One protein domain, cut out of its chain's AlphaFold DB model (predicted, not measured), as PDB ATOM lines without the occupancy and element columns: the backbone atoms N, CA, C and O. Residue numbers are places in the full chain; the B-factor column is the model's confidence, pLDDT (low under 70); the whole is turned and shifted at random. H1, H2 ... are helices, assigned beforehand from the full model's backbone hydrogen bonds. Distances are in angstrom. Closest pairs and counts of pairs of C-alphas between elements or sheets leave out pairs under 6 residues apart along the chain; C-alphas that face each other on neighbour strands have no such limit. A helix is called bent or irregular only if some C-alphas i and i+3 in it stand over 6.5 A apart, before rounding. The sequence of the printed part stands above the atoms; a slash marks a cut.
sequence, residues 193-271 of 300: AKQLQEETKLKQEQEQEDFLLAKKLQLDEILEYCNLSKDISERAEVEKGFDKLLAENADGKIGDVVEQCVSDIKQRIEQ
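What this domain is: This is residues 193 to 271 of the 300 residues of the protein "OTU domain-containing protein" of Wolbachia pipientis (UniProt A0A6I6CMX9). One long helix, H1, makes an arm and reaches with its last turns into a small compact head, where H2 crosses it steeply and H3 packs mainly on H2, running roughly the same way as H1. Residues 193 to 214 of H1 stick out from this head, and that arm makes the length of the whole. The printed part has 79 residues with three named helices, H1, H2 and H3 in that order along the chain, and no named strand; its class is all helix. The whole is loose, with a radius of gyration of the C-alphas of 15.8 A, and the C-alphas span 58 by 26 by 16 A.

How they stand to each other: Begin at Ala 193 and go along H1, residues 193 to 225: its residues 193 to 214 stand free. Look next at H2, residues 232 to 248, whose residues 235 to 242 alone touch H1, and there residues 219 to 223 alone. The closest C-alphas of these two helices, those of Leu 219 and Glu 239, are 6.7 A apart; the helices run opposite ways at a steep tilt of 59 degrees. Go on to H3, residues 254 to 271, which touches H2 with 11 pairs of C-alphas within 8 A. Their closest C-alphas, those of Leu 245 and Val 257, are 5.8 A apart, and they run opposite ways at a steep tilt of 50 degrees. H1 and H3 only just touch, with 3 pairs of C-alphas within 8 A, through residues 218 to 222 of H1 and 258 to 262 of H3 alone. Their closest C-alphas, those of Ile 222 and Val 262, are 6.4 A apart; they run the same way at a shallow tilt of 33 degrees, only just short of steep. The helix packing is mostly crossed, but only just: of the three pairs, one is at a shallow tilt. In H1, H2 and H3 every backbone O i to N i+4 pair is within hydrogen-bond range.

Where its parts are: Find C-alpha 193 at (-58.926, -3.660, 30.459); from there H1 runs 47.7 A to C-alpha 225 at (-15.263, -0.857, 49.468). H2 begins with Ile 232 and covers 24.2 A to Glu 248. H3 begins with Ile 254 and runs 25.9 A to C-alpha 271 at (-4.008, -14.051, 44.511). No helix is bent or irregular.

The domain as a whole: The two C-alphas farthest apart, those of Ala 193 and Gln 271, are 57.6 A from each other. Without the free stretch the body has 57 residues, spans 30 by 24 by 16 A and has a radius of gyration of 10.7 A. The printed part has no cut. The link from H1 to H2 is short, with 6 residues, and that from H2 to H3 is tight, with 5; no link is long. The mean pLDDT of the printed part of this model is 90.1, and no printed residue is under 70.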
ATOM      1  N   ALA A 193     -59.944  -2.634  30.672       91.31
ATOM      2  CA  ALA A 193     -58.926  -3.660  30.459       91.31
ATOM      3  C   ALA A 193     -57.656  -3.090  29.801       91.31
ATOM      4  O   ALA A 193     -56.554  -3.405  30.249       91.31
ATOM      5  N   LYS A 194     -57.800  -2.210  28.794       88.94
ATOM      6  CA  LYS A 194     -56.664  -1.526  28.148       88.94
ATOM      7  C   LYS A 194     -55.887  -0.663  29.152       88.94
ATOM      8  O   LYS A 194     -54.669  -0.784  29.232       88.94
ATOM      9  N   GLN A 195     -56.586   0.121  29.976       90.38
ATOM     10  CA  GLN A 195     -55.961   0.953  31.014       90.38
ATOM     11  C   GLN A 195     -55.180   0.122  32.042       90.38
ATOM     12  O   GLN A 195     -54.035   0.443  32.347       90.38
ATOM     13  N   LEU A 196     -55.763  -0.975  32.534       93.19
ATOM     14  CA  LEU A 196     -55.094  -1.873  33.484       93.19
ATOM     15  C   LEU A 196     -53.836  -2.517  32.887       93.19
ATOM     16  O   LEU A 196     -52.830  -2.690  33.579       93.19
ATOM     17  N   GLN A 197     -53.880  -2.877  31.603       90.88
ATOM     18  CA  GLN A 197     -52.726  -3.431  30.901       90.88
ATOM     19  C   GLN A 197     -51.603  -2.393  30.754       90.88
ATOM     20  O   GLN A 197     -50.440  -2.721  30.990       90.88
ATOM     21  N   GLU A 198     -51.941  -1.151  30.400       91.94
ATOM     22  CA  GLU A 198     -50.989  -0.037  30.307       91.94
ATOM     23  C   GLU A 198     -50.365   0.296  31.670       91.94
ATOM     24  O   GLU A 198     -49.144   0.417  31.767       91.94
ATOM     25  N   GLU A 199     -51.167   0.356  32.735       93.88
ATOM     26  CA  GLU A 199     -50.685   0.588  34.102       93.88
ATOM     27  C   GLU A 199     -49.740  -0.529  34.566       93.88
ATOM     28  O   GLU A 199     -48.669  -0.262  35.115       93.88
ATOM     29  N   THR A 200     -50.091  -1.787  34.288       94.62
ATOM     30  CA  THR A 200     -49.241  -2.939  34.619       94.62
ATOM     31  C   THR A 200     -47.912  -2.881  33.869       94.62
ATOM     32  O   THR A 200     -46.864  -3.136  34.460       94.62
ATOM     33  N   LYS A 201     -47.939  -2.515  32.582       94.94
ATOM     34  CA  LYS A 201     -46.731  -2.366  31.767       94.94
ATOM     35  C   LYS A 201     -45.831  -1.251  32.303       94.94
ATOM     36  O   LYS A 201     -44.639  -1.478  32.480       94.94
ATOM     37  N   LEU A 202     -46.402  -0.089  32.618       94.50
ATOM     38  CA  LEU A 202     -45.657   1.038  33.181       94.50
ATOM     39  C   LEU A 202     -45.016   0.669  34.523       94.50
ATOM     40  O   LEU A 202     -43.863   1.006  34.780       94.50
ATOM     41  N   LYS A 203     -45.740  -0.071  35.368       95.38
ATOM     42  CA  LYS A 203     -45.209  -0.555  36.643       95.38
ATOM     43  C   LYS A 203     -44.029  -1.510  36.450       95.38
ATOM     44  O   LYS A 203     -43.041  -1.381  37.160       95.38
ATOM     45  N   GLN A 204     -44.108  -2.429  35.488       93.88
ATOM     46  CA  GLN A 204     -42.998  -3.333  35.163       93.88
ATOM     47  C   GLN A 204     -41.778  -2.583  34.619       93.88
ATOM     48  O   GLN A 204     -40.650  -2.908  34.979       93.88
ATOM     49  N   GLU A 205     -41.992  -1.574  33.770       94.31
ATOM     50  CA  GLU A 205     -40.919  -0.707  33.272       94.31
ATOM     51  C   GLU A 205     -40.250   0.052  34.431       94.31
ATOM     52  O   GLU A 205     -39.025   0.030  34.542       94.31
ATOM     53  N   GLN A 206     -41.035   0.610  35.357       95.62
ATOM     54  CA  GLN A 206     -40.511   1.280  36.551       95.62
ATOM     55  C   GLN A 206     -39.744   0.322  37.474       95.62
ATOM     56  O   GLN A 206     -38.645   0.646  37.912       95.62
ATOM     57  N   GLU A 207     -40.288  -0.866  37.758       94.94
ATOM     58  CA  GLU A 207     -39.612  -1.882  38.578       94.94
ATOM     59  C   GLU A 207     -38.269  -2.301  37.956       94.94
ATOM     60  O   GLU A 207     -37.282  -2.494  38.670       94.94
ATOM     61  N   GLN A 208     -38.202  -2.383  36.625       93.94
ATOM     62  CA  GLN A 208     -36.970  -2.688  35.903       93.94
ATOM     63  C   GLN A 208     -35.948  -1.543  35.985       93.94
ATOM     64  O   GLN A 208     -34.754  -1.796  36.168       93.94
ATOM     65  N   GLU A 209     -36.384  -0.289  35.860       95.38
ATOM     66  CA  GLU A 209     -35.516   0.883  36.027       95.38
ATOM     67  C   GLU A 209     -34.967   0.986  37.455       95.38
ATOM     68  O   GLU A 209     -33.760   1.174  37.643       95.38
ATOM     69  N   ASP A 210     -35.826   0.782  38.455       96.06
ATOM     70  CA  ASP A 210     -35.455   0.780  39.870       96.06
ATOM     71  C   ASP A 210     -34.446  -0.336  40.171       96.06
ATOM     72  O   ASP A 210     -33.445  -0.105  40.857       96.06
ATOM     73  N   PHE A 211     -34.652  -1.531  39.607       93.44
ATOM     74  CA  PHE A 211     -33.707  -2.641  39.715       93.44
ATOM     75  C   PHE A 211     -32.334  -2.285  39.128       93.44
ATOM     76  O   PHE A 211     -31.307  -2.495  39.780       93.44
ATOM     77  N   LEU A 212     -32.291  -1.714  37.920       93.62
ATOM     78  CA  LEU A 212     -31.038  -1.309  37.277       93.62
ATOM     79  C   LEU A 212     -30.315  -0.216  38.073       93.62
ATOM     80  O   LEU A 212     -29.087  -0.258  38.205       93.62
ATOM     81  N   LEU A 213     -31.057   0.740  38.636       95.88
ATOM     82  CA  LEU A 213     -30.501   1.783  39.490       95.88
ATOM     83  C   LEU A 213     -29.930   1.200  40.790       95.88
ATOM     84  O   LEU A 213     -28.793   1.513  41.148       95.88
ATOM     85  N   ALA A 214     -30.674   0.323  41.465       93.31
ATOM     86  CA  ALA A 214     -30.221  -0.345  42.682       93.31
ATOM     87  C   ALA A 214     -28.960  -1.184  42.425       93.31
ATOM     88  O   ALA A 214     -27.976  -1.052  43.156       93.31
ATOM     89  N   LYS A 215     -28.941  -1.971  41.340       93.25
ATOM     90  CA  LYS A 215     -27.758  -2.720  40.892       93.25
ATOM     91  C   LYS A 215     -26.564  -1.789  40.690       93.25
ATOM     92  O   LYS A 215     -25.474  -2.065  41.184       93.25
ATOM     93  N   LYS A 216     -26.760  -0.669  39.989       93.75
ATOM     94  CA  LYS A 216     -25.695   0.305  39.729       93.75
ATOM     95  C   LYS A 216     -25.090   0.852  41.025       93.75
ATOM     96  O   LYS A 216     -23.866   0.921  41.122       93.75
ATOM     97  N   LEU A 217     -25.931   1.213  41.994       94.31
ATOM     98  CA  LEU A 217     -25.494   1.724  43.295       94.31
ATOM     99  C   LEU A 217     -24.721   0.667  44.093       94.31
ATOM    100  O   LEU A 217     -23.673   0.982  44.648       94.31
ATOM    101  N   GLN A 218     -25.184  -0.587  44.089       93.38
ATOM    102  CA  GLN A 218     -24.480  -1.700  44.736       93.38
ATOM    103  C   GLN A 218     -23.102  -1.953  44.111       93.38
ATOM    104  O   GLN A 218     -22.119  -2.126  44.825       93.38
ATOM    105  N   LEU A 219     -22.994  -1.905  42.780       91.94
ATOM    106  CA  LEU A 219     -21.700  -2.011  42.101       91.94
ATOM    107  C   LEU A 219     -20.757  -0.863  42.489       91.94
ATOM    108  O   LEU A 219     -19.576  -1.104  42.730       91.94
ATOM    109  N   ASP A 220     -21.265   0.370  42.567       91.25
ATOM    110  CA  ASP A 220     -20.465   1.530  42.978       91.25
ATOM    111  C   ASP A 220     -19.958   1.393  44.427       91.25
ATOM    112  O   ASP A 220     -18.803   1.731  44.694       91.25
ATOM    113  N   GLU A 221     -20.786   0.859  45.330       92.69
ATOM    114  CA  GLU A 221     -20.433   0.571  46.727       92.69
ATOM    115  C   GLU A 221     -19.375  -0.538  46.837       92.69
ATOM    116  O   GLU A 221     -18.385  -0.374  47.550       92.69
ATOM    117  N   ILE A 222     -19.523  -1.636  46.086       90.69
ATOM    118  CA  ILE A 222     -18.548  -2.740  46.053       90.69
ATOM    119  C   ILE A 222     -17.186  -2.250  45.553       90.69
ATOM    120  O   ILE A 222     -16.159  -2.565  46.160       90.69
ATOM    121  N   LEU A 223     -17.164  -1.481  44.461       91.00
ATOM    122  CA  LEU A 223     -15.927  -0.923  43.909       91.00
ATOM    123  C   LEU A 223     -15.225  -0.028  44.936       91.00
ATOM    124  O   LEU A 223     -14.022  -0.162  45.152       91.00
ATOM    125  N   GLU A 224     -15.981   0.841  45.608       91.31
ATOM    126  CA  GLU A 224     -15.457   1.737  46.638       91.31
ATOM    127  C   GLU A 224     -14.921   0.971  47.853       91.31
ATOM    128  O   GLU A 224     -13.799   1.216  48.295       91.31
ATOM    129  N   TYR A 225     -15.666  -0.023  48.339       91.44
ATOM    130  CA  TYR A 225     -15.263  -0.857  49.468       91.44
ATOM    131  C   TYR A 225     -14.003  -1.691  49.179       91.44
ATOM    132  O   TYR A 225     -13.153  -1.878  50.055       91.44
ATOM    133  N   CYS A 226     -13.850  -2.173  47.945       88.50
ATOM    134  CA  CYS A 226     -12.686  -2.941  47.503       88.50
ATOM    135  C   CYS A 226     -11.498  -2.063  47.062       88.50
ATOM    136  O   CYS A 226     -10.462  -2.614  46.692       88.50
ATOM    137  N   ASN A 227     -11.608  -0.729  47.137       89.38
ATOM    138  CA  ASN A 227     -10.624   0.236  46.627       89.38
ATOM    139  C   ASN A 227     -10.273   0.027  45.140       89.38
ATOM    140  O   ASN A 227      -9.122   0.205  44.737       89.38
ATOM    141  N   LEU A 228     -11.261  -0.369  44.338       86.69
ATOM    142  CA  LEU A 228     -11.138  -0.531  42.892       86.69
ATOM    143  C   LEU A 228     -11.449   0.786  42.166       86.69
ATOM    144  O   LEU A 228     -12.202   1.641  42.643       86.69
ATOM    145  N   SER A 229     -10.855   0.951  40.990       83.38
ATOM    146  CA  SER A 229     -11.145   2.033  40.061       83.38
ATOM    147  C   SER A 229     -12.587   1.932  39.561       83.38
ATOM    148  O   SER A 229     -13.102   0.860  39.256       83.38
ATOM    149  N   LYS A 230     -13.250   3.083  39.406       80.19
ATOM    150  CA  LYS A 230     -14.575   3.167  38.761       80.19
ATOM    151  C   LYS A 230     -14.471   3.207  37.226       80.19
ATOM    152  O   LYS A 230     -15.427   3.610  36.561       80.19
ATOM    153  N   ASP A 231     -13.314   2.852  36.662       84.44
ATOM    154  CA  ASP A 231     -13.141   2.756  35.215       84.44
ATOM    155  C   ASP A 231     -13.956   1.609  34.599       84.44
ATOM    156  O   ASP A 231     -14.502   0.737  35.274       84.44
ATOM    157  N   ILE A 232     -14.077   1.654  33.272       78.25
ATOM    158  CA  ILE A 232     -14.962   0.771  32.507       78.25
ATOM    159  C   ILE A 232     -14.531  -0.699  32.623       78.25
ATOM    160  O   ILE A 232     -15.389  -1.579  32.577       78.25
ATOM    161  N   SER A 233     -13.232  -0.979  32.769       84.44
ATOM    162  CA  SER A 233     -12.717  -2.349  32.739       84.44
ATOM    163  C   SER A 233     -13.005  -3.069  34.050       84.44
ATOM    164  O   SER A 233     -13.583  -4.154  34.036       84.44
ATOM    165  N   GLU A 234     -12.661  -2.452  35.183       82.31
ATOM    166  CA  GLU A 234     -12.888  -3.059  36.501       82.31
ATOM    167  C   GLU A 234     -14.384  -3.143  36.819       82.31
ATOM    168  O   GLU A 234     -14.869  -4.180  37.279       82.31
ATOM    169  N   ARG A 235     -15.155  -2.104  36.469       90.00
ATOM    170  CA  ARG A 235     -16.614  -2.113  36.627       90.00
ATOM    171  C   ARG A 235     -17.275  -3.253  35.853       90.00
ATOM    172  O   ARG A 235     -18.144  -3.920  36.408       90.00
ATOM    173  N   ALA A 236     -16.872  -3.491  34.604       89.62
ATOM    174  CA  ALA A 236     -17.471  -4.533  33.771       89.62
ATOM    175  C   ALA A 236     -17.194  -5.949  34.308       89.62
ATOM    176  O   ALA A 236     -18.055  -6.826  34.221       89.62
ATOM    177  N   GLU A 237     -16.010  -6.188  34.880       89.00
ATOM    178  CA  GLU A 237     -15.691  -7.479  35.495       89.00
ATOM    179  C   GLU A 237     -16.494  -7.732  36.772       89.00
ATOM    180  O   GLU A 237     -17.015  -8.838  36.957       89.00
ATOM    181  N   VAL A 238     -16.623  -6.712  37.626       90.88
ATOM    182  CA  VAL A 238     -17.435  -6.780  38.850       90.88
ATOM    183  C   VAL A 238     -18.906  -6.972  38.502       90.88
ATOM    184  O   VAL A 238     -19.545  -7.865  39.050       90.88
ATOM    185  N   GLU A 239     -19.426  -6.221  37.531       93.81
ATOM    186  CA  GLU A 239     -20.798  -6.359  37.043       93.81
ATOM    187  C   GLU A 239     -21.086  -7.772  36.528       93.81
ATOM    188  O   GLU A 239     -22.073  -8.381  36.930       93.81
ATOM    189  N   LYS A 240     -20.186  -8.347  35.724       93.44
ATOM    190  CA  LYS A 240     -20.337  -9.718  35.220       93.44
ATOM    191  C   LYS A 240     -20.363 -10.760  36.345       93.44
ATOM    192  O   LYS A 240     -21.100 -11.742  36.254       93.44
ATOM    193  N   GLY A 241     -19.532 -10.584  37.374       92.19
ATOM    194  CA  GLY A 241     -19.533 -11.449  38.555       92.19
ATOM    195  C   GLY A 241     -20.823 -11.311  39.362       92.19
ATOM    196  O   GLY A 241     -21.435 -12.314  39.722       92.19
ATOM    197  N   PHE A 242     -21.262 -10.071  39.574       93.38
ATOM    198  CA  PHE A 242     -22.494  -9.743  40.278       93.38
ATOM    199  C   PHE A 242     -23.729 -10.317  39.573       93.38
ATOM    200  O   PHE A 242     -24.549 -10.961  40.215       93.38
ATOM    201  N   ASP A 243     -23.821 -10.182  38.248       93.44
ATOM    202  CA  ASP A 243     -24.918 -10.737  37.444       93.44
ATOM    203  C   ASP A 243     -24.981 -12.258  37.503       93.44
ATOM    204  O   ASP A 243     -26.062 -12.842  37.578       93.44
ATOM    205  N   LYS A 244     -23.817 -12.913  37.502       93.56
ATOM    206  CA  LYS A 244     -23.746 -14.362  37.669       93.56
ATOM    207  C   LYS A 244     -24.299 -14.779  39.035       93.56
ATOM    208  O   LYS A 244     -25.107 -15.699  39.099       93.56
ATOM    209  N   LEU A 245     -23.893 -14.091  40.102       92.75
ATOM    210  CA  LEU A 245     -24.358 -14.383  41.459       92.75
ATOM    211  C   LEU A 245     -25.850 -14.069  41.640       92.75
ATOM    212  O   LEU A 245     -26.549 -14.837  42.288       92.75
ATOM    213  N   LEU A 246     -26.356 -12.994  41.028       91.00
ATOM    214  CA  LEU A 246     -27.790 -12.693  40.981       91.00
ATOM    215  C   LEU A 246     -28.581 -13.817  40.303       91.00
ATOM    216  O   LEU A 246     -29.611 -14.238  40.819       91.00
ATOM    217  N   ALA A 247     -28.097 -14.326  39.167       90.38
ATOM    218  CA  ALA A 247     -28.756 -15.414  38.445       90.38
ATOM    219  C   ALA A 247     -28.738 -16.740  39.226       90.38
ATOM    220  O   ALA A 247     -29.700 -17.504  39.175       90.38
ATOM    221  N   GLU A 248     -27.655 -17.012  39.958       90.31
ATOM    222  CA  GLU A 248     -27.527 -18.183  40.835       90.31
ATOM    223  C   GLU A 248     -28.347 -18.042  42.130       90.31
ATOM    224  O   GLU A 248     -28.653 -19.049  42.771       90.31
ATOM    225  N   ASN A 249     -28.742 -16.816  42.490       88.38
ATOM    226  CA  ASN A 249     -29.455 -16.485  43.720       88.38
ATOM    227  C   ASN A 249     -30.837 -15.857  43.464       88.38
ATOM    228  O   ASN A 249     -31.212 -14.879  44.108       88.38
ATOM    229  N   ALA A 250     -31.595 -16.425  42.520       74.06
ATOM    230  CA  ALA A 250     -32.873 -15.873  42.056       74.06
ATOM    231  C   ALA A 250     -33.917 -15.634  43.173       74.06
ATOM    232  O   ALA A 250     -34.741 -14.734  43.036       74.06
ATOM    233  N   ASP A 251     -33.853 -16.390  44.277       78.00
ATOM    234  CA  ASP A 251     -34.799 -16.310  45.406       78.00
ATOM    235  C   ASP A 251     -34.156 -15.877  46.742       78.00
ATOM    236  O   ASP A 251     -34.834 -15.831  47.774       78.00
ATOM    237  N   GLY A 252     -32.845 -15.614  46.779       77.44
ATOM    238  CA  GLY A 252     -32.151 -15.280  48.026       77.44
ATOM    239  C   GLY A 252     -31.963 -13.788  48.247       77.44
ATOM    240  O   GLY A 252     -32.427 -12.931  47.495       77.44
ATOM    241  N   LYS A 253     -31.313 -13.447  49.361       87.69
ATOM    242  CA  LYS A 253     -31.172 -12.051  49.769       87.69
ATOM    243  C   LYS A 253     -30.056 -11.392  48.972       87.69
ATOM    244  O   LYS A 253     -28.953 -11.921  48.877       87.69
ATOM    245  N   ILE A 254     -30.312 -10.172  48.505       86.06
ATOM    246  CA  ILE A 254     -29.306  -9.355  47.816       86.06
ATOM    247  C   ILE A 254     -28.035  -9.147  48.657       86.06
ATOM    248  O   ILE A 254     -26.943  -9.088  48.105       86.06
ATOM    249  N   GLY A 255     -28.160  -9.112  49.989       86.25
ATOM    250  CA  GLY A 255     -27.012  -9.035  50.897       86.25
ATOM    251  C   GLY A 255     -26.033 -10.198  50.721       86.25
ATOM    252  O   GLY A 255     -24.831  -9.967  50.671       86.25
ATOM    253  N   ASP A 256     -26.536 -11.417  50.508       89.00
ATOM    254  CA  ASP A 256     -25.700 -12.606  50.315       89.00
ATOM    255  C   ASP A 256     -24.917 -12.511  48.991       89.00
ATOM    256  O   ASP A 256     -23.739 -12.858  48.917       89.00
ATOM    257  N   VAL A 257     -25.562 -11.980  47.943       90.25
ATOM    258  CA  VAL A 257     -24.934 -11.723  46.634       90.25
ATOM    259  C   VAL A 257     -23.807 -10.702  46.765       90.25
ATOM    260  O   VAL A 257     -22.718 -10.913  46.233       90.25
ATOM    261  N   VAL A 258     -24.053  -9.607  47.487       90.06
ATOM    262  CA  VAL A 258     -23.066  -8.543  47.717       90.06
ATOM    263  C   VAL A 258     -21.882  -9.073  48.525       90.06
ATOM    264  O   VAL A 258     -20.736  -8.889  48.114       90.06
ATOM    265  N   GLU A 259     -22.134  -9.782  49.629       91.06
ATOM    266  CA  GLU A 259     -21.090 -10.374  50.474       91.06
ATOM    267  C   GLU A 259     -20.223 -11.377  49.704       91.06
ATOM    268  O   GLU A 259     -18.988 -11.341  49.804       91.06
ATOM    269  N   GLN A 260     -20.846 -12.235  48.890       91.56
ATOM    270  CA  GLN A 260     -20.124 -13.188  48.052       91.56
ATOM    271  C   GLN A 260     -19.311 -12.475  46.966       91.56
ATOM    272  O   GLN A 260     -18.143 -12.802  46.764       91.56
ATOM    273  N   CYS A 261     -19.880 -11.457  46.314       91.94
ATOM    274  CA  CYS A 261     -19.186 -10.684  45.285       91.94
ATOM    275  C   CYS A 261     -17.938  -9.985  45.850       91.94
ATOM    276  O   CYS A 261     -16.848 -10.093  45.283       91.94
ATOM    277  N   VAL A 262     -18.063  -9.336  47.010       91.38
ATOM    278  CA  VAL A 262     -16.937  -8.715  47.726       91.38
ATOM    279  C   VAL A 262     -15.875  -9.752  48.098       91.38
ATOM    280  O   VAL A 262     -14.679  -9.490  47.941       91.38
ATOM    281  N   SER A 263     -16.291 -10.926  48.581       91.75
ATOM    282  CA  SER A 263     -15.379 -12.011  48.958       91.75
ATOM    283  C   SER A 263     -14.583 -12.533  47.757       91.75
ATOM    284  O   SER A 263     -13.357 -12.641  47.836       91.75
ATOM    285  N   ASP A 264     -15.253 -12.763  46.625       91.31
ATOM    286  CA  ASP A 264     -14.633 -13.206  45.373       91.31
ATOM    287  C   ASP A 264     -13.609 -12.186  44.852       91.31
ATOM    288  O   ASP A 264     -12.517 -12.554  44.411       91.31
ATOM    289  N   ILE A 265     -13.938 -10.891  44.919       90.12
ATOM    290  CA  ILE A 265     -13.045  -9.805  44.493       90.12
ATOM    291  C   ILE A 265     -11.803  -9.745  45.385       90.12
ATOM    292  O   ILE A 265     -10.683  -9.739  44.869       90.12
ATOM    293  N   LYS A 266     -11.974  -9.747  46.714       88.56
ATOM    294  CA  LYS A 266     -10.847  -9.728  47.662       88.56
ATOM    295  C   LYS A 266      -9.911 -10.912  47.445       88.56
ATOM    296  O   LYS A 266      -8.698 -10.719  47.363       88.56
ATOM    297  N   GLN A 267     -10.463 -12.112  47.261       88.94
ATOM    298  CA  GLN A 267      -9.671 -13.312  47.000       88.94
ATOM    299  C   GLN A 267      -8.842 -13.187  45.710       88.94
ATOM    300  O   GLN A 267      -7.681 -13.599  45.679       88.94
ATOM    301  N   ARG A 268      -9.398 -12.591  44.647       86.44
ATOM    302  CA  ARG A 268      -8.655 -12.340  43.399       86.44
ATOM    303  C   ARG A 268      -7.522 -11.334  43.588       86.44
ATOM    304  O   ARG A 268      -6.421 -11.586  43.102       86.44
ATOM    305  N   ILE A 269      -7.765 -10.235  44.306       83.81
ATOM    306  CA  ILE A 269      -6.739  -9.220  44.602       83.81
ATOM    307  C   ILE A 269      -5.574  -9.850  45.384       83.81
ATOM    308  O   ILE A 269      -4.410  -9.632  45.043       83.81
ATOM    309  N   GLU A 270      -5.872 -10.677  46.390       84.12
ATOM    310  CA  GLU A 270      -4.863 -11.395  47.182       84.12
ATOM    311  C   GLU A 270      -4.048 -12.389  46.338       84.12
ATOM    312  O   GLU A 270      -2.827 -12.473  46.487       84.12
ATOM    313  N   GLN A 271      -4.688 -13.109  45.410       80.88
ATOM    314  CA  GLN A 271      -4.008 -14.051  44.511       80.88
ATOM    315  C   GLN A 271      -3.115 -13.361  43.469       80.88
ATOM    316  O   GLN A 271      -2.098 -13.929  43.070       80.88
TER     317      GLN A 271